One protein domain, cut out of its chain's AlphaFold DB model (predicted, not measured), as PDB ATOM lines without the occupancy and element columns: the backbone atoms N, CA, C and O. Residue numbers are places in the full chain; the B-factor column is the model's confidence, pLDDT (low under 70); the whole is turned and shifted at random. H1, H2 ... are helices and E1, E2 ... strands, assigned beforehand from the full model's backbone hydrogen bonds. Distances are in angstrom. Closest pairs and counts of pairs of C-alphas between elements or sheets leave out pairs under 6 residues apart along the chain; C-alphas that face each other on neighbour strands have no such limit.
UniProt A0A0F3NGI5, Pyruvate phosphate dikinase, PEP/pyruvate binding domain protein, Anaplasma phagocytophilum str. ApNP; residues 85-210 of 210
ATOM      1  N   GLY A  85     -50.054  15.696  44.422       85.62
ATOM      2  CA  GLY A  85     -51.010  14.642  44.083       85.62
ATOM      3  C   GLY A  85     -51.859  14.917  42.838       85.62
ATOM      4  O   GLY A  85     -52.655  14.053  42.489       85.62
ATOM      5  N   ASN A  86     -51.678  16.049  42.145       90.31
ATOM      6  CA  ASN A  86     -52.333  16.318  40.863       90.31
ATOM      7  C   ASN A  86     -51.494  15.744  39.700       90.31
ATOM      8  O   ASN A  86     -50.396  16.244  39.446       90.31
ATOM      9  N   PRO A  87     -51.977  14.738  38.951       89.69
ATOM     10  CA  PRO A  87     -51.210  14.118  37.871       89.69
ATOM     11  C   PRO A  87     -50.932  15.036  36.677       89.69
ATOM     12  O   PRO A  87     -49.907  14.878  36.015       89.69
ATOM     13  N   ASP A  88     -51.815  15.994  36.393       91.06
ATOM     14  CA  ASP A  88     -51.660  16.903  35.253       91.06
ATOM     15  C   ASP A  88     -50.682  18.048  35.558       91.06
ATOM     16  O   ASP A  88     -50.065  18.600  34.647       91.06
ATOM     17  N   ARG A  89     -50.509  18.395  36.841       92.69
ATOM     18  CA  ARG A  89     -49.601  19.456  37.311       92.69
ATOM     19  C   ARG A  89     -48.838  19.022  38.571       92.69
ATOM     20  O   ARG A  89     -49.010  19.636  39.622       92.69
ATOM     21  N   PRO A  90     -47.998  17.977  38.500       93.56
ATOM     22  CA  PRO A  90     -47.509  17.305  39.695       93.56
ATOM     23  C   PRO A  90     -46.445  18.111  40.436       93.56
ATOM     24  O   PRO A  90     -45.373  18.394  39.899       93.56
ATOM     25  N   LEU A  91     -46.715  18.412  41.706       94.44
ATOM     26  CA  LEU A  91     -45.708  18.873  42.657       94.44
ATOM     27  C   LEU A  91     -45.002  17.666  43.281       94.44
ATOM     28  O   LEU A  91     -45.634  16.834  43.932       94.44
ATOM     29  N   LEU A  92     -43.680  17.606  43.122       94.81
ATOM     30  CA  LEU A  92     -42.817  16.633  43.785       94.81
ATOM     31  C   LEU A  92     -41.968  17.337  44.840       94.81
ATOM     32  O   LEU A  92     -41.444  18.424  44.589       94.81
ATOM     33  N   VAL A  93     -41.801  16.710  46.002       95.44
ATOM     34  CA  VAL A  93     -41.041  17.284  47.120       95.44
ATOM     35  C   VAL A  93     -39.875  16.392  47.531       95.44
ATOM     36  O   VAL A  93     -39.868  15.180  47.307       95.44
ATOM     37  N   SER A  94     -38.869  17.007  48.150       94.88
ATOM     38  CA  SER A  94     -37.804  16.298  48.856       94.88
ATOM     39  C   SER A  94     -38.017  16.404  50.360       94.88
ATOM     40  O   SER A  94     -38.145  17.517  50.873       94.88
ATOM     41  N   VAL A  95     -37.972  15.281  51.069       93.44
ATOM     42  CA  VAL A  95     -38.013  15.235  52.534       93.44
ATOM     43  C   VAL A  95     -36.595  15.008  53.045       93.44
ATOM     44  O   VAL A  95     -35.898  14.095  52.602       93.44
ATOM     45  N   ARG A  96     -36.126  15.890  53.932       91.44
ATOM     46  CA  ARG A  96     -34.744  15.889  54.428       91.44
ATOM     47  C   ARG A  96     -34.737  16.073  55.934       91.44
ATOM     48  O   ARG A  96     -35.302  17.042  56.434       91.44
ATOM     49  N   SER A  97     -34.030  15.198  56.639       87.06
ATOM     50  CA  SER A  97     -33.763  15.365  58.066       87.06
ATOM     51  C   SER A  97     -32.879  16.594  58.319       87.06
ATOM     52  O   SER A  97     -31.925  16.878  57.576       87.06
ATOM     53  N   GLY A  98     -33.193  17.340  59.377       80.31
ATOM     54  CA  GLY A  98     -32.447  18.514  59.813       80.31
ATOM     55  C   GLY A  98     -32.371  18.567  61.333       80.31
ATOM     56  O   GLY A  98     -33.366  18.836  61.993       80.31
ATOM     57  N   SER A  99     -31.186  18.327  61.884       77.06
ATOM     58  CA  SER A  99     -30.901  18.463  63.312       77.06
ATOM     59  C   SER A  99     -30.206  19.790  63.620       77.06
ATOM     60  O   SER A  99     -29.688  20.472  62.729       77.06
ATOM     61  N   VAL A 100     -30.170  20.159  64.903       74.94
ATOM     62  CA  VAL A 100     -29.391  21.313  65.391       74.94
ATOM     63  C   VAL A 100     -27.887  21.054  65.251       74.94
ATOM     64  O   VAL A 100     -27.136  21.949  64.876       74.94
ATOM     65  N   GLN A 101     -27.452  19.813  65.493       66.75
ATOM     66  CA  GLN A 101     -26.071  19.357  65.323       66.75
ATOM     67  C   GLN A 101     -26.033  18.128  64.421       66.75
ATOM     68  O   GLN A 101     -26.868  17.238  64.568       66.75
ATOM     69  N   SER A 102     -25.080  18.064  63.490       57.56
ATOM     70  CA  SER A 102     -24.947  16.938  62.559       57.56
ATOM     71  C   SER A 102     -24.742  15.629  63.324       57.56
ATOM     72  O   SER A 102     -23.709  15.451  63.963       57.56
ATOM     73  N   MET A 103     -25.710  14.716  63.245       55.22
ATOM     74  CA  MET A 103     -25.621  13.391  63.858       55.22
ATOM     75  C   MET A 103     -25.372  12.332  62.774       55.22
ATOM     76  O   MET A 103     -26.098  12.316  61.775       55.22
ATOM     77  N   PRO A 104     -24.369  11.448  62.932       54.84
ATOM     78  CA  PRO A 104     -24.285  10.217  62.150       54.84
ATOM     79  C   PRO A 104     -25.547   9.369  62.380       54.84
ATOM     80  O   PRO A 104     -25.975   9.225  63.522       54.84
ATOM     81  N   GLY A 105     -26.143   8.819  61.316       58.12
ATOM     82  CA  GLY A 105     -27.339   7.963  61.410       58.12
ATOM     83  C   GLY A 105     -28.696   8.681  61.336       58.12
ATOM     84  O   GLY A 105     -29.712   8.082  61.665       58.12
ATOM     85  N   MET A 106     -28.747   9.954  60.923       61.09
ATOM     86  CA  MET A 106     -30.028  10.601  60.602       61.09
ATOM     87  C   MET A 106     -30.650  10.024  59.327       61.09
ATOM     88  O   MET A 106     -29.918   9.705  58.396       61.09
ATOM     89  N   LEU A 107     -31.990  10.010  59.267       64.62
ATOM     90  CA  LEU A 107     -32.771   9.633  58.082       64.62
ATOM     91  C   LEU A 107     -32.193  10.239  56.800       64.62
ATOM     92  O   LEU A 107     -31.984  11.461  56.714       64.62
ATOM     93  N   ASP A 108     -31.983   9.378  55.809       76.12
ATOM     94  CA  ASP A 108     -31.525   9.769  54.487       76.12
ATOM     95  C   ASP A 108     -32.550  10.669  53.783       76.12
ATOM     96  O   ASP A 108     -33.728  10.764  54.131       76.12
ATOM     97  N   THR A 109     -32.072  11.427  52.799       87.12
ATOM     98  CA  THR A 109     -32.937  12.309  52.009       87.12
ATOM     99  C   THR A 109     -33.827  11.474  51.098       87.12
ATOM    100  O   THR A 109     -33.298  10.737  50.275       87.12
ATOM    101  N   VAL A 110     -35.148  11.672  51.154       92.62
ATOM    102  CA  VAL A 110     -36.094  11.070  50.204       92.62
ATOM    103  C   VAL A 110     -36.473  12.105  49.142       92.62
ATOM    104  O   VAL A 110     -36.970  13.183  49.460       92.62
ATOM    105  N   LEU A 111     -36.218  11.804  47.871       95.25
ATOM    106  CA  LEU A 111     -36.501  12.663  46.719       95.25
ATOM    107  C   LEU A 111     -37.734  12.159  45.970       95.25
ATOM    108  O   LEU A 111     -38.070  10.982  46.049       95.25
ATOM    109  N   ASN A 112     -38.343  13.039  45.174       95.50
ATOM    110  CA  ASN A 112     -39.474  12.737  44.291       95.50
ATOM    111  C   ASN A 112     -40.751  12.271  45.014       95.50
ATOM    112  O   ASN A 112     -41.608  11.636  44.400       95.50
ATOM    113  N   VAL A 113     -40.904  12.600  46.299       94.56
ATOM    114  CA  VAL A 113     -42.123  12.288  47.055       94.56
ATOM    115  C   VAL A 113     -43.303  12.977  46.374       94.56
ATOM    116  O   VAL A 113     -43.260  14.182  46.125       94.56
ATOM    117  N   GLY A 114     -44.334  12.198  46.050       91.75
ATOM    118  CA  GLY A 114     -45.462  12.625  45.217       91.75
ATOM    119  C   GLY A 114     -45.608  11.820  43.921       91.75
ATOM    120  O   GLY A 114     -46.686  11.837  43.335       91.75
ATOM    121  N   LEU A 115     -44.584  11.064  43.496       94.62
ATOM    122  CA  LEU A 115     -44.747  10.110  42.394       94.62
ATOM    123  C   LEU A 115     -45.641   8.937  42.812       94.62
ATOM    124  O   LEU A 115     -45.460   8.330  43.864       94.62
ATOM    125  N   ASN A 116     -46.566   8.588  41.930       93.81
ATOM    126  CA  ASN A 116     -47.347   7.359  41.942       93.81
ATOM    127  C   ASN A 116     -47.556   6.905  40.488       93.81
ATOM    128  O   ASN A 116     -47.053   7.551  39.568       93.81
ATOM    129  N   ASP A 117     -48.300   5.825  40.269       93.81
ATOM    130  CA  ASP A 117     -48.536   5.278  38.927       93.81
ATOM    131  C   ASP A 117     -49.124   6.290  37.945       93.81
ATOM    132  O   ASP A 117     -48.646   6.426  36.817       93.81
ATOM    133  N   GLU A 118     -50.125   7.045  38.388       93.56
ATOM    134  CA  GLU A 118     -50.808   8.031  37.556       93.56
ATOM    135  C   GLU A 118     -49.894   9.222  37.239       93.56
ATOM    136  O   GLU A 118     -49.731   9.609  36.077       93.56
ATOM    137  N   VAL A 119     -49.221   9.749  38.265       94.25
ATOM    138  CA  VAL A 119     -48.265  10.854  38.140       94.25
ATOM    139  C   VAL A 119     -47.080  10.446  37.263       94.25
ATOM    140  O   VAL A 119     -46.643  11.243  36.439       94.25
ATOM    141  N   ALA A 120     -46.565   9.219  37.379       94.94
ATOM    142  CA  ALA A 120     -45.439   8.742  36.577       94.94
ATOM    143  C   ALA A 120     -45.794   8.661  35.085       94.94
ATOM    144  O   ALA A 120     -44.996   9.080  34.245       94.94
ATOM    145  N   VAL A 121     -47.000   8.193  34.743       94.88
ATOM    146  CA  VAL A 121     -47.484   8.168  33.352       94.88
ATOM    147  C   VAL A 121     -47.584   9.588  32.787       94.88
ATOM    148  O   VAL A 121     -47.054   9.866  31.708       94.88
ATOM    149  N   LYS A 122     -48.215  10.507  33.525       95.25
ATOM    150  CA  LYS A 122     -48.404  11.899  33.086       95.25
ATOM    151  C   LYS A 122     -47.087  12.669  33.005       95.25
ATOM    152  O   LYS A 122     -46.823  13.345  32.011       95.25
ATOM    153  N   LEU A 123     -46.214  12.506  33.997       94.12
ATOM    154  CA  LEU A 123     -44.862  13.061  33.985       94.12
ATOM    155  C   LEU A 123     -44.045  12.502  32.818       94.12
ATOM    156  O   LEU A 123     -43.309  13.250  32.178       94.12
ATOM    157  N   GLY A 124     -44.211  11.215  32.504       95.44
ATOM    158  CA  GLY A 124     -43.580  10.579  31.354       95.44
ATOM    159  C   GLY A 124     -44.017  11.196  30.027       95.44
ATOM    160  O   GLY A 124     -43.171  11.458  29.174       95.44
ATOM    161  N   ALA A 125     -45.305  11.516  29.883       95.00
ATOM    162  CA  ALA A 125     -45.820  12.223  28.712       95.00
ATOM    163  C   ALA A 125     -45.290  13.668  28.605       95.00
ATOM    164  O   ALA A 125     -45.018  14.139  27.504       95.00
ATOM    165  N   MET A 126     -45.104  14.366  29.733       92.25
ATOM    166  CA  MET A 126     -44.646  15.766  29.758       92.25
ATOM    167  C   MET A 126     -43.126  15.942  29.640       92.25
ATOM    168  O   MET A 126     -42.657  16.930  29.075       92.25
ATOM    169  N   ARG A 127     -42.343  15.044  30.245       93.19
ATOM    170  CA  ARG A 127     -40.891  15.208  30.465       93.19
ATOM    171  C   ARG A 127     -40.056  14.023  29.967       93.19
ATOM    172  O   ARG A 127     -38.833  14.060  30.079       93.19
ATOM    173  N   GLY A 128     -40.695  13.000  29.401       96.12
ATOM    174  CA  GLY A 128     -40.070  11.771  28.910       96.12
ATOM    175  C   GLY A 128     -40.185  10.624  29.916       96.12
ATOM    176  O   GLY A 128     -39.803  10.752  31.081       96.12
ATOM    177  N   GLY A 129     -40.683   9.467  29.472       95.38
ATOM    178  CA  GLY A 129     -40.965   8.356  30.383       95.38
ATOM    179  C   GLY A 129     -39.717   7.697  30.964       95.38
ATOM    180  O   GLY A 129     -39.775   7.236  32.099       95.38
ATOM    181  N   ARG A 130     -38.560   7.748  30.283       96.12
ATOM    182  CA  ARG A 130     -37.277   7.354  30.898       96.12
ATOM    183  C   ARG A 130     -37.046   8.112  32.210       96.12
ATOM    184  O   ARG A 130     -36.747   7.496  33.223       96.12
ATOM    185  N   PHE A 131     -37.196   9.438  32.198       96.19
ATOM    186  CA  PHE A 131     -37.004  10.263  33.391       96.19
ATOM    187  C   PHE A 131     -38.045   9.951  34.472       96.19
ATOM    188  O   PHE A 131     -37.683   9.827  35.642       96.19
ATOM    189  N   ALA A 132     -39.314   9.795  34.089       96.94
ATOM    190  CA  ALA A 132     -40.387   9.539  35.041       96.94
ATOM    191  C   ALA A 132     -40.224   8.187  35.751       96.94
ATOM    192  O   ALA A 132     -40.227   8.141  36.980       96.94
ATOM    193  N   TYR A 133     -40.009   7.102  35.002       98.12
ATOM    194  CA  TYR A 133     -39.863   5.769  35.591       98.12
ATOM    195  C   TYR A 133     -38.519   5.579  36.304       98.12
ATOM    196  O   TYR A 133     -38.491   4.928  37.346       98.12
ATOM    197  N   ASP A 134     -37.427   6.202  35.835       97.88
ATOM    198  CA  ASP A 134     -36.151   6.186  36.570       97.88
ATOM    199  C   ASP A 134     -36.272   6.922  37.913       97.88
ATOM    200  O   ASP A 134     -35.834   6.415  38.947       97.88
ATOM    201  N   SER A 135     -36.929   8.087  37.920       97.50
ATOM    202  CA  SER A 135     -37.238   8.831  39.148       97.50
ATOM    203  C   SER A 135     -38.142   8.031  40.086       97.50
ATOM    204  O   SER A 135     -37.935   8.068  41.302       97.50
ATOM    205  N   TYR A 136     -39.112   7.288  39.541       97.50
ATOM    206  CA  TYR A 136     -40.068   6.525  40.339       97.50
ATOM    207  C   TYR A 136     -39.433   5.295  40.996       97.50
ATOM    208  O   TYR A 136     -39.586   5.116  42.205       97.50
ATOM    209  N   ARG A 137     -38.631   4.499  40.270       97.69
ATOM    210  CA  ARG A 137     -37.905   3.372  40.895       97.69
ATOM    211  C   ARG A 137     -36.958   3.844  42.004       97.69
ATOM    212  O   ARG A 137     -36.827   3.170  43.018       97.69
ATOM    213  N   ARG A 138     -36.325   5.018  41.838       97.00
ATOM    214  CA  ARG A 138     -35.418   5.595  42.843       97.00
ATOM    215  C   ARG A 138     -36.185   6.047  44.075       97.00
ATOM    216  O   ARG A 138     -35.721   5.791  45.175       97.00
ATOM    217  N   LEU A 139     -37.365   6.651  43.905       96.62
ATOM    218  CA  LEU A 139     -38.246   6.943  45.036       96.62
ATOM    219  C   LEU A 139     -38.588   5.669  45.811       96.62
ATOM    220  O   LEU A 139     -38.495   5.682  47.032       96.62
ATOM    221  N   ILE A 140     -38.969   4.585  45.121       97.00
ATOM    222  CA  ILE A 140     -39.324   3.322  45.784       97.00
ATOM    223  C   ILE A 140     -38.139   2.786  46.585       97.00
ATOM    224  O   ILE A 140     -38.303   2.490  47.764       97.00
ATOM    225  N   GLN A 141     -36.953   2.728  45.974       96.25
ATOM    226  CA  GLN A 141     -35.727   2.298  46.644       96.25
ATOM    227  C   GLN A 141     -35.418   3.164  47.873       96.25
ATOM    228  O   GLN A 141     -35.256   2.645  48.970       96.25
ATOM    229  N   MET A 142     -35.393   4.489  47.709       94.69
ATOM    230  CA  MET A 142     -35.049   5.414  48.789       94.69
ATOM    231  C   MET A 142     -36.076   5.382  49.923       94.69
ATOM    232  O   MET A 142     -35.706   5.390  51.088       94.69
ATOM    233  N   TYR A 143     -37.369   5.305  49.604       93.31
ATOM    234  CA  TYR A 143     -38.418   5.147  50.610       93.31
ATOM    235  C   TYR A 143     -38.285   3.807  51.340       93.31
ATOM    236  O   TYR A 143     -38.399   3.752  52.560       93.31
ATOM    237  N   ALA A 144     -38.013   2.724  50.612       93.75
ATOM    238  CA  ALA A 144     -37.827   1.409  51.204       93.75
ATOM    239  C   ALA A 144     -36.621   1.367  52.153       93.75
ATOM    240  O   ALA A 144     -36.736   0.816  53.243       93.75
ATOM    241  N   ALA A 145     -35.504   1.989  51.776       92.06
ATOM    242  CA  ALA A 145     -34.322   2.070  52.622       92.06
ATOM    243  C   ALA A 145     -34.540   2.989  53.833       92.06
ATOM    244  O   ALA A 145     -34.336   2.577  54.971       92.06
ATOM    245  N   SER A 146     -35.011   4.219  53.614       88.94
ATOM    246  CA  SER A 146     -35.104   5.222  54.682       88.94
ATOM    247  C   SER A 146     -36.304   5.028  55.606       88.94
ATOM    248  O   SER A 146     -36.182   5.248  56.804       88.94
ATOM    249  N   VAL A 147     -37.465   4.639  55.076       89.06
ATOM    250  CA  VAL A 147     -38.718   4.554  55.850       89.06
ATOM    251  C   VAL A 147     -39.010   3.117  56.269       89.06
ATOM    252  O   VAL A 147     -39.367   2.870  57.414       89.06
ATOM    253  N   LEU A 148     -38.832   2.152  55.361       90.69
ATOM    254  CA  LEU A 148     -39.113   0.739  55.649       90.69
ATOM    255  C   LEU A 148     -37.888  -0.039  56.157       90.69
ATOM    256  O   LEU A 148     -38.017  -1.227  56.445       90.69
ATOM    257  N   GLN A 149     -36.727   0.620  56.280       90.69
ATOM    258  CA  GLN A 149     -35.478   0.046  56.795       90.69
ATOM    259  C   GLN A 149     -35.018  -1.212  56.029       90.69
ATOM    260  O   GLN A 149     -34.441  -2.131  56.613       90.69
ATOM    261  N   LEU A 150     -35.284  -1.274  54.717       94.00
ATOM    262  CA  LEU A 150     -34.779  -2.337  53.844       94.00
ATOM    263  C   LEU A 150     -33.344  -2.064  53.384       94.00
ATOM    264  O   LEU A 150     -32.950  -0.926  53.149       94.00
ATOM    265  N   GLU A 151     -32.569  -3.126  53.175       94.12
ATOM    266  CA  GLU A 151     -31.221  -2.998  52.624       94.12
ATOM    267  C   GLU A 151     -31.257  -2.551  51.153       94.12
ATOM    268  O   GLU A 151     -31.826  -3.230  50.294       94.12
ATOM    269  N   ASP A 152     -30.565  -1.452  50.836       93.19
ATOM    270  CA  ASP A 152     -30.438  -0.918  49.469       93.19
ATOM    271  C   ASP A 152     -29.950  -1.963  48.457       93.19
ATOM    272  O   ASP A 152     -30.357  -1.971  47.290       93.19
ATOM    273  N   ARG A 153     -29.108  -2.894  48.922       96.12
ATOM    274  CA  ARG A 153     -28.529  -3.970  48.117       96.12
ATOM    275  C   ARG A 153     -29.587  -4.816  47.402       96.12
ATOM    276  O   ARG A 153     -29.340  -5.228  46.272       96.12
ATOM    277  N   ILE A 154     -30.763  -5.010  48.005       96.88
ATOM    278  CA  ILE A 154     -31.885  -5.756  47.409       96.88
ATOM    279  C   ILE A 154     -32.296  -5.127  46.066       96.88
ATOM    280  O   ILE A 154     -32.493  -5.818  45.064       96.88
ATOM    281  N   PHE A 155     -32.383  -3.797  46.023       97.44
ATOM    282  CA  PHE A 155     -32.772  -3.043  44.831       97.44
ATOM    283  C   PHE A 155     -31.620  -2.919  43.829       97.44
ATOM    284  O   PHE A 155     -31.837  -3.000  42.617       97.44
ATOM    285  N   GLU A 156     -30.385  -2.758  44.314       95.94
ATOM    286  CA  GLU A 156     -29.201  -2.718  43.454       95.94
ATOM    287  C   GLU A 156     -28.970  -4.031  42.702       95.94
ATOM    288  O   GLU A 156     -28.613  -4.008  41.521       95.94
ATOM    289  N   GLU A 157     -29.144  -5.170  43.375       96.94
ATOM    290  CA  GLU A 157     -29.003  -6.493  42.766       96.94
ATOM    291  C   GLU A 157     -30.049  -6.690  41.671       96.94
ATOM    292  O   GLU A 157     -29.679  -7.005  40.536       96.94
ATOM    293  N   ARG A 158     -31.320  -6.364  41.943       97.81
ATOM    294  CA  ARG A 158     -32.383  -6.442  40.930       97.81
ATOM    295  C   ARG A 158     -32.127  -5.521  39.734       97.81
ATOM    296  O   ARG A 158     -32.316  -5.924  38.587       97.81
ATOM    297  N   TYR A 159     -31.660  -4.293  39.966       97.12
ATOM    298  CA  TYR A 159     -31.310  -3.377  38.876       97.12
ATOM    299  C   TYR A 159     -30.162  -3.933  38.014       97.12
ATOM    300  O   TYR A 159     -30.240  -3.892  36.785       97.12
ATOM    301  N   LYS A 160     -29.126  -4.511  38.641       96.38
ATOM    302  CA  LYS A 160     -27.996  -5.156  37.942       96.38
ATOM    303  C   LYS A 160     -28.434  -6.371  37.124       96.38
ATOM    304  O   LYS A 160     -27.897  -6.602  36.043       96.38
ATOM    305  N   GLU A 161     -29.391  -7.151  37.610       96.75
ATOM    306  CA  GLU A 161     -29.984  -8.252  36.846       96.75
ATOM    307  C   GLU A 161     -30.728  -7.745  35.611       96.75
ATOM    308  O   GLU A 161     -30.448  -8.219  34.511       96.75
ATOM    309  N   LYS A 162     -31.577  -6.716  35.750       97.12
ATOM    310  CA  LYS A 162     -32.261  -6.106  34.597       97.12
ATOM    311  C   LYS A 162     -31.267  -5.537  33.577       97.12
ATOM    312  O   LYS A 162     -31.475  -5.674  32.375       97.12
ATOM    313  N   GLN A 163     -30.148  -4.952  34.021       96.88
ATOM    314  CA  GLN A 163     -29.074  -4.528  33.109       96.88
ATOM    315  C   GLN A 163     -28.505  -5.705  32.298       96.88
ATOM    316  O   GLN A 163     -28.299  -5.568  31.093       96.88
ATOM    317  N   LYS A 164     -28.293  -6.868  32.931       96.00
ATOM    318  CA  LYS A 164     -27.821  -8.087  32.250       96.00
ATOM    319  C   LYS A 164     -28.865  -8.657  31.288       96.00
ATOM    320  O   LYS A 164     -28.495  -9.043  30.185       96.00
ATOM    321  N   GLU A 165     -30.145  -8.676  31.674       96.12
ATOM    322  CA  GLU A 165     -31.267  -9.079  30.803       96.12
ATOM    323  C   GLU A 165     -31.287  -8.252  29.504       96.12
ATOM    324  O   GLU A 165     -31.545  -8.777  28.424       96.12
ATOM    325  N   LEU A 166     -30.933  -6.966  29.600       96.31
ATOM    326  CA  LEU A 166     -30.842  -6.034  28.474       96.31
ATOM    327  C   LEU A 166     -29.477  -6.032  27.762       96.31
ATOM    328  O   LEU A 166     -29.265  -5.218  26.868       96.31
ATOM    329  N   SER A 167     -28.555  -6.927  28.134       96.12
ATOM    330  CA  SER A 167     -27.192  -7.001  27.580       96.12
ATOM    331  C   SER A 167     -26.386  -5.695  27.700       96.12
ATOM    332  O   SER A 167     -25.535  -5.409  26.857       96.12
ATOM    333  N   LEU A 168     -26.642  -4.902  28.745       95.81
ATOM    334  CA  LEU A 168     -25.916  -3.659  29.018       95.81
ATOM    335  C   LEU A 168     -24.571  -3.934  29.694       95.81
ATOM    336  O   LEU A 168     -24.413  -4.890  30.462       95.81
ATOM    337  N   SER A 169     -23.603  -3.054  29.445       90.81
ATOM    338  CA  SER A 169     -22.293  -3.129  30.096       90.81
ATOM    339  C   SER A 169     -22.365  -2.718  31.571       90.81
ATOM    340  O   SER A 169     -23.254  -1.982  32.005       90.81
ATOM    341  N   ALA A 170     -21.387  -3.150  32.371       84.94
ATOM    342  CA  ALA A 170     -21.281  -2.710  33.760       84.94
ATOM    343  C   ALA A 170     -21.174  -1.173  33.838       84.94
ATOM    344  O   ALA A 170     -20.317  -0.570  33.199       84.94
ATOM    345  N   GLY A 171     -22.051  -0.546  34.626       84.88
ATOM    346  CA  GLY A 171     -22.126   0.914  34.774       84.88
ATOM    347  C   GLY A 171     -22.979   1.631  33.720       84.88
ATOM    348  O   GLY A 171     -23.282   2.814  33.885       84.88
ATOM    349  N   GLU A 172     -23.434   0.937  32.677       92.94
ATOM    350  CA  GLU A 172     -24.313   1.511  31.663       92.94
ATOM    351  C   GLU A 172     -25.748   1.635  32.188       92.94
ATOM    352  O   GLU A 172     -26.355   0.668  32.636       92.94
ATOM    353  N   SER A 173     -26.317   2.839  32.163       93.25
ATOM    354  CA  SER A 173     -27.669   3.065  32.686       93.25
ATOM    355  C   SER A 173     -28.748   2.519  31.753       93.25
ATOM    356  O   SER A 173     -28.656   2.678  30.540       93.25
ATOM    357  N   ILE A 174     -29.829   1.977  32.320       95.88
ATOM    358  CA  ILE A 174     -31.003   1.575  31.541       95.88
ATOM    359  C   ILE A 174     -31.654   2.831  30.947       95.88
ATOM    360  O   ILE A 174     -32.014   3.770  31.661       95.88
ATOM    361  N   THR A 175     -31.777   2.867  29.620       94.50
ATOM    362  CA  THR A 175     -32.396   3.979  28.880       94.50
ATOM    363  C   THR A 175     -33.773   3.633  28.323       94.50
ATOM    364  O   THR A 175     -34.558   4.541  28.052       94.50
ATOM    365  N   ASN A 176     -34.070   2.337  28.187       95.50
ATOM    366  CA  ASN A 176     -35.350   1.822  27.722       95.50
ATOM    367  C   ASN A 176     -36.456   2.122  28.751       95.50
ATOM    368  O   ASN A 176     -36.338   1.788  29.931       95.50
ATOM    369  N   GLN A 177     -37.523   2.775  28.294       95.94
ATOM    370  CA  GLN A 177     -38.619   3.232  29.142       95.94
ATOM    371  C   GLN A 177     -39.456   2.070  29.684       95.94
ATOM    372  O   GLN A 177     -39.818   2.069  30.859       95.94
ATOM    373  N   GLU A 178     -39.768   1.093  28.838       96.50
ATOM    374  CA  GLU A 178     -40.569  -0.078  29.182       96.50
ATOM    375  C   GLU A 178     -39.870  -0.914  30.257       96.50
ATOM    376  O   GLU A 178     -40.499  -1.266  31.251       96.50
ATOM    377  N   ALA A 179     -38.558  -1.118  30.132       97.75
ATOM    378  CA  ALA A 179     -37.754  -1.821  31.126       97.75
ATOM    379  C   ALA A 179     -37.694  -1.080  32.471       97.75
ATOM    380  O   ALA A 179     -37.722  -1.704  33.531       97.75
ATOM    381  N   LEU A 180     -37.637   0.258  32.456       98.19
ATOM    382  CA  LEU A 180     -37.726   1.056  33.684       98.19
ATOM    383  C   LEU A 180     -39.116   0.962  34.323       98.19
ATOM    384  O   LEU A 180     -39.218   0.913  35.547       98.19
ATOM    385  N   ARG A 181     -40.180   0.909  33.515       97.56
ATOM    386  CA  ARG A 181     -41.548   0.697  34.003       97.56
ATOM    387  C   ARG A 181     -41.718  -0.693  34.619       97.56
ATOM    388  O   ARG A 181     -42.352  -0.808  35.658       97.56
ATOM    389  N   GLU A 182     -41.137  -1.730  34.021       98.12
ATOM    390  CA  GLU A 182     -41.099  -3.075  34.617       98.12
ATOM    391  C   GLU A 182     -40.352  -3.076  35.955       98.12
ATOM    392  O   GLU A 182     -40.860  -3.607  36.939       98.12
ATOM    393  N   LEU A 183     -39.191  -2.414  36.023       98.06
ATOM    394  CA  LEU A 183     -38.419  -2.286  37.263       98.06
ATOM    395  C   LEU A 183     -39.202  -1.611  38.390       98.06
ATOM    396  O   LEU A 183     -39.031  -1.981  39.547       98.06
ATOM    397  N   VAL A 184     -40.052  -0.629  38.078       98.25
ATOM    398  CA  VAL A 184     -40.940  -0.008  39.074       98.25
ATOM    399  C   VAL A 184     -41.847  -1.057  39.718       98.25
ATOM    400  O   VAL A 184     -41.936  -1.105  40.944       98.25
ATOM    401  N   GLU A 185     -42.480  -1.922  38.924       98.12
ATOM    402  CA  GLU A 185     -43.354  -2.981  39.447       98.12
ATOM    403  C   GLU A 185     -42.569  -4.041  40.225       98.12
ATOM    404  O   GLU A 185     -42.970  -4.444  41.318       98.12
ATOM    405  N   GLU A 186     -41.402  -4.438  39.721       98.25
ATOM    406  CA  GLU A 186     -40.506  -5.363  40.418       98.25
ATOM    407  C   GLU A 186     -40.051  -4.792  41.772       98.25
ATOM    408  O   GLU A 186     -40.028  -5.510  42.769       98.25
ATOM    409  N   PHE A 187     -39.760  -3.490  41.852       98.25
ATOM    410  CA  PHE A 187     -39.363  -2.826  43.096       98.25
ATOM    411  C   PHE A 187     -40.514  -2.760  44.104       98.25
ATOM    412  O   PHE A 187     -40.301  -3.022  45.289       98.25
ATOM    413  N   LYS A 188     -41.746  -2.474  43.662       97.44
ATOM    414  CA  LYS A 188     -42.929  -2.562  44.539       97.44
ATOM    415  C   LYS A 188     -43.130  -3.981  45.062       97.44
ATOM    416  O   LYS A 188     -43.428  -4.165  46.243       97.44
ATOM    417  N   GLN A 189     -42.924  -4.986  44.211       97.75
ATOM    418  CA  GLN A 189     -43.019  -6.381  44.622       97.75
ATOM    419  C   GLN A 189     -41.928  -6.745  45.637       97.75
ATOM    420  O   GLN A 189     -42.223  -7.444  46.602       97.75
ATOM    421  N   LEU A 190     -40.697  -6.247  45.473       97.81
ATOM    422  CA  LEU A 190     -39.627  -6.427  46.461       97.81
ATOM    423  C   LEU A 190     -40.016  -5.845  47.822       97.81
ATOM    424  O   LEU A 190     -39.872  -6.543  48.828       97.81
ATOM    425  N   VAL A 191     -40.582  -4.629  47.846       97.19
ATOM    426  CA  VAL A 191     -41.119  -4.007  49.069       97.19
ATOM    427  C   VAL A 191     -42.151  -4.922  49.727       97.19
ATOM    428  O   VAL A 191     -42.009  -5.256  50.905       97.19
ATOM    429  N   ARG A 192     -43.141  -5.399  48.964       96.69
ATOM    430  CA  ARG A 192     -44.188  -6.290  49.477       96.69
ATOM    431  C   ARG A 192     -43.636  -7.607  50.009       96.69
ATOM    432  O   ARG A 192     -44.044  -8.046  51.080       96.69
ATOM    433  N   THR A 193     -42.710  -8.229  49.289       97.12
ATOM    434  CA  THR A 193     -42.117  -9.516  49.673       97.12
ATOM    435  C   THR A 193     -41.321  -9.412  50.977       97.12
ATOM    436  O   THR A 193     -41.386 -10.332  51.787       97.12
ATOM    437  N   HIS A 194     -40.601  -8.309  51.205       96.38
ATOM    438  CA  HIS A 194     -39.722  -8.168  52.374       96.38
ATOM    439  C   HIS A 194     -40.420  -7.563  53.598       96.38
ATOM    440  O   HIS A 194     -40.022  -7.845  54.723       96.38
ATOM    441  N   THR A 195     -41.460  -6.748  53.399       93.88
ATOM    442  CA  THR A 195     -42.131  -6.021  54.498       93.88
ATOM    443  C   THR A 195     -43.556  -6.495  54.768       93.88
ATOM    444  O   THR A 195     -44.129  -6.165  55.805       93.88
ATOM    445  N   GLY A 196     -44.170  -7.222  53.829       92.94
ATOM    446  CA  GLY A 196     -45.603  -7.526  53.841       92.94
ATOM    447  C   GLY A 196     -46.506  -6.326  53.519       92.94
ATOM    448  O   GLY A 196     -47.725  -6.486  53.488       92.94
ATOM    449  N   GLN A 197     -45.939  -5.140  53.268       89.00
ATOM    450  CA  GLN A 197     -46.674  -3.903  53.007       89.00
ATOM    451  C   GLN A 197     -46.632  -3.528  51.523       89.00
ATOM    452  O   GLN A 197     -45.638  -3.740  50.835       89.00
ATOM    453  N   GLU A 198     -47.715  -2.940  51.022       91.00
ATOM    454  CA  GLU A 198     -47.746  -2.366  49.675       91.00
ATOM    455  C   GLU A 198     -47.018  -1.019  49.653       91.00
ATOM    456  O   GLU A 198     -47.153  -0.212  50.578       91.00
ATOM    457  N   PHE A 199     -46.304  -0.729  48.563       90.56
ATOM    458  CA  PHE A 199     -45.765   0.613  48.360       90.56
ATOM    459  C   PHE A 199     -46.918   1.638  48.282       90.56
ATOM    460  O   PHE A 199     -47.908   1.384  47.582       90.56
ATOM    461  N   PRO A 200     -46.833   2.799  48.964       84.81
ATOM    462  CA  PRO A 200     -47.936   3.754  49.015       84.81
ATOM    463  C   PRO A 200     -48.384   4.227  47.626       84.81
ATOM    464  O   PRO A 200     -47.643   4.886  46.900       84.81
ATOM    465  N   LYS A 201     -49.645   3.946  47.272       73.50
ATOM    466  CA  LYS A 201     -50.270   4.455  46.031       73.50
ATOM    467  C   LYS A 201     -50.521   5.961  46.077       73.50
ATOM    468  O   LYS A 201     -50.577   6.626  45.049       73.50
ATOM    469  N   MET A 202     -50.682   6.494  47.282       66.38
ATOM    470  CA  MET A 202     -50.829   7.916  47.539       66.38
ATOM    471  C   MET A 202     -50.003   8.258  48.768       66.38
ATOM    472  O   MET A 202     -50.229   7.710  49.847       66.38
ATOM    473  N   PHE A 203     -49.054   9.174  48.604       65.44
ATOM    474  CA  PHE A 203     -48.294   9.698  49.726       65.44
ATOM    475  C   PHE A 203     -49.208  10.569  50.580       65.44
ATOM    476  O   PHE A 203     -49.547  11.691  50.215       65.44
ATOM    477  N   ARG A 204     -49.608  10.047  51.739       59.88
ATOM    478  CA  ARG A 204     -50.022  10.891  52.858       59.88
ATOM    479  C   ARG A 204     -48.756  11.245  53.618       59.88
ATOM    480  O   ARG A 204     -47.883  10.399  53.777       59.88
ATOM    481  N   PHE A 205     -48.625  12.483  54.074       51.88
ATOM    482  CA  PHE A 205     -47.393  12.940  54.727       51.88
ATOM    483  C   PHE A 205     -47.012  12.082  55.950       51.88
ATOM    484  O   PHE A 205     -45.833  11.860  56.207       51.88
ATOM    485  N   SER A 206     -48.007  11.506  56.637       51.09
ATOM    486  CA  SER A 206     -47.819  10.527  57.716       51.09
ATOM    487  C   SER A 206     -47.013   9.290  57.303       51.09
ATOM    488  O   SER A 206     -46.410   8.662  58.157       51.09
ATOM    489  N   SER A 207     -46.998   8.930  56.018       51.62
ATOM    490  CA  SER A 207     -46.253   7.780  55.499       51.62
ATOM    491  C   SER A 207     -44.749   8.036  55.394       51.62
ATOM    492  O   SER A 207     -43.999   7.082  55.300       51.62
ATOM    493  N   VAL A 208     -44.288   9.293  55.393       53.28
ATOM    494  CA  VAL A 208     -42.855   9.641  55.240       53.28
ATOM    495  C   VAL A 208     -42.246  10.165  56.549       53.28
ATOM    496  O   VAL A 208     -41.048  10.402  56.622       53.28
ATOM    497  N   MET A 209     -43.067  10.375  57.583       48.25
ATOM    498  CA  MET A 209     -42.638  10.896  58.888       48.25
ATOM    499  C   MET A 209     -42.436   9.809  59.957       48.25
ATOM    500  O   MET A 209     -42.260  10.164  61.121       48.25
ATOM    501  N   GLN A 210     -42.517   8.527  59.584       45.09
ATOM    502  CA  GLN A 210     -42.310   7.400  60.501       45.09
ATOM    503  C   GLN A 210     -40.831   7.172  60.802       45.09
ATOM    504  O   GLN A 210     -40.013   7.347  59.870       45.09
TER     505      GLN A 210
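Overview. This is residues 85 to 210 of the 210 residues of the protein "Pyruvate phosphate dikinase, PEP/pyruvate binding domain protein" of Anaplasma phagocytophilum str. ApNP (UniProt A0A0F3NGI5). A small two-stranded hairpin, E1 and E2, packs through E2 on H2, the helix in the middle of a mostly helical body: H2, H3 and H4 make an up-and-down bundle of three, their centres in a triangle, and H1 packs at a slant on residues 129 to 136 of H2. Residues 99 to 105, in the loop of the strand hairpin, stick out free from this body. The printed part has 126 residues with two named strands and then four named helices, in the order E1, E2, H1, H2, H3, H4; the sheet is E1 - E2, antiparallel, and the class is mostly helix. The whole is compact, with a radius of gyration of the C-alphas of 15.0 A and spans of 46 by 34 by 29 A.

Arrangement. E1, residues 93 to 95, and E2, residues 110 to 113, form a hairpin, antiparallel at 156 degrees. N 95 and O 110 are 2.8 A apart and N 93 and O 113 are 2.9 A apart, both within hydrogen-bond range. The closest C-alphas of E2 and H2, residues 129 to 146, are those of Val 110 and Met 142, 5.9 A apart. H2 is the hub, touching three other helices. H4, residues 177 to 195, touches H2 at a shallow tilt of 16 degrees, the same way, with the C-alphas of Arg 130 and Gln 177 closest at 4.7 A. H3, residues 152 to 165, touches H2 with residues 152 to 155 alone, at a shallow tilt of 31 degrees, opposite ways; the closest C-alphas, of Ala 145 and Asp 152, are 5.8 A apart. H3 and H4 touch, opposite ways at a tilt of 36 degrees, only just steep, with the C-alphas of Phe 155 and Phe 187 closest at 6.8 A. H2, H3 and H4 are the up-and-down bundle, each running against the one before it in the chain. H1, residues 117 to 127, touches H2 at a steep tilt of 44 degrees, opposite ways; the closest C-alphas, of Gly 124 and Ala 132, are 5.0 A apart. H1 and H4 are near each other, while H1 and H3 are apart. In H1, H2, H3 and H4 every O i to N i+4 pair is within hydrogen-bond range.

Along the chain. E1 begins at C-alpha 93, (-41.041, 17.284, 47.120), and is 6.5 A long; E2 is 6.9 A long. H1 measures 15.1 A, H2 25.2 A and H3 20.4 A. H2 begins at C-alpha 129, (-40.965, 8.356, 30.383). H4, 27.2 A, ends at C-alpha 195, (-42.131, -6.021, 54.498).

Size, cuts and confidence. The two C-alphas farthest apart, of Val 100 and Ser 167, are 47.3 A apart. The printed part has no cut and ends at residue 210, the chain's last. The links E1 to E2 and H3 to H4 are long. The mean pLDDT of the printed part is 89.0; it is under 70 in residues 101 to 107 and 202 to 210.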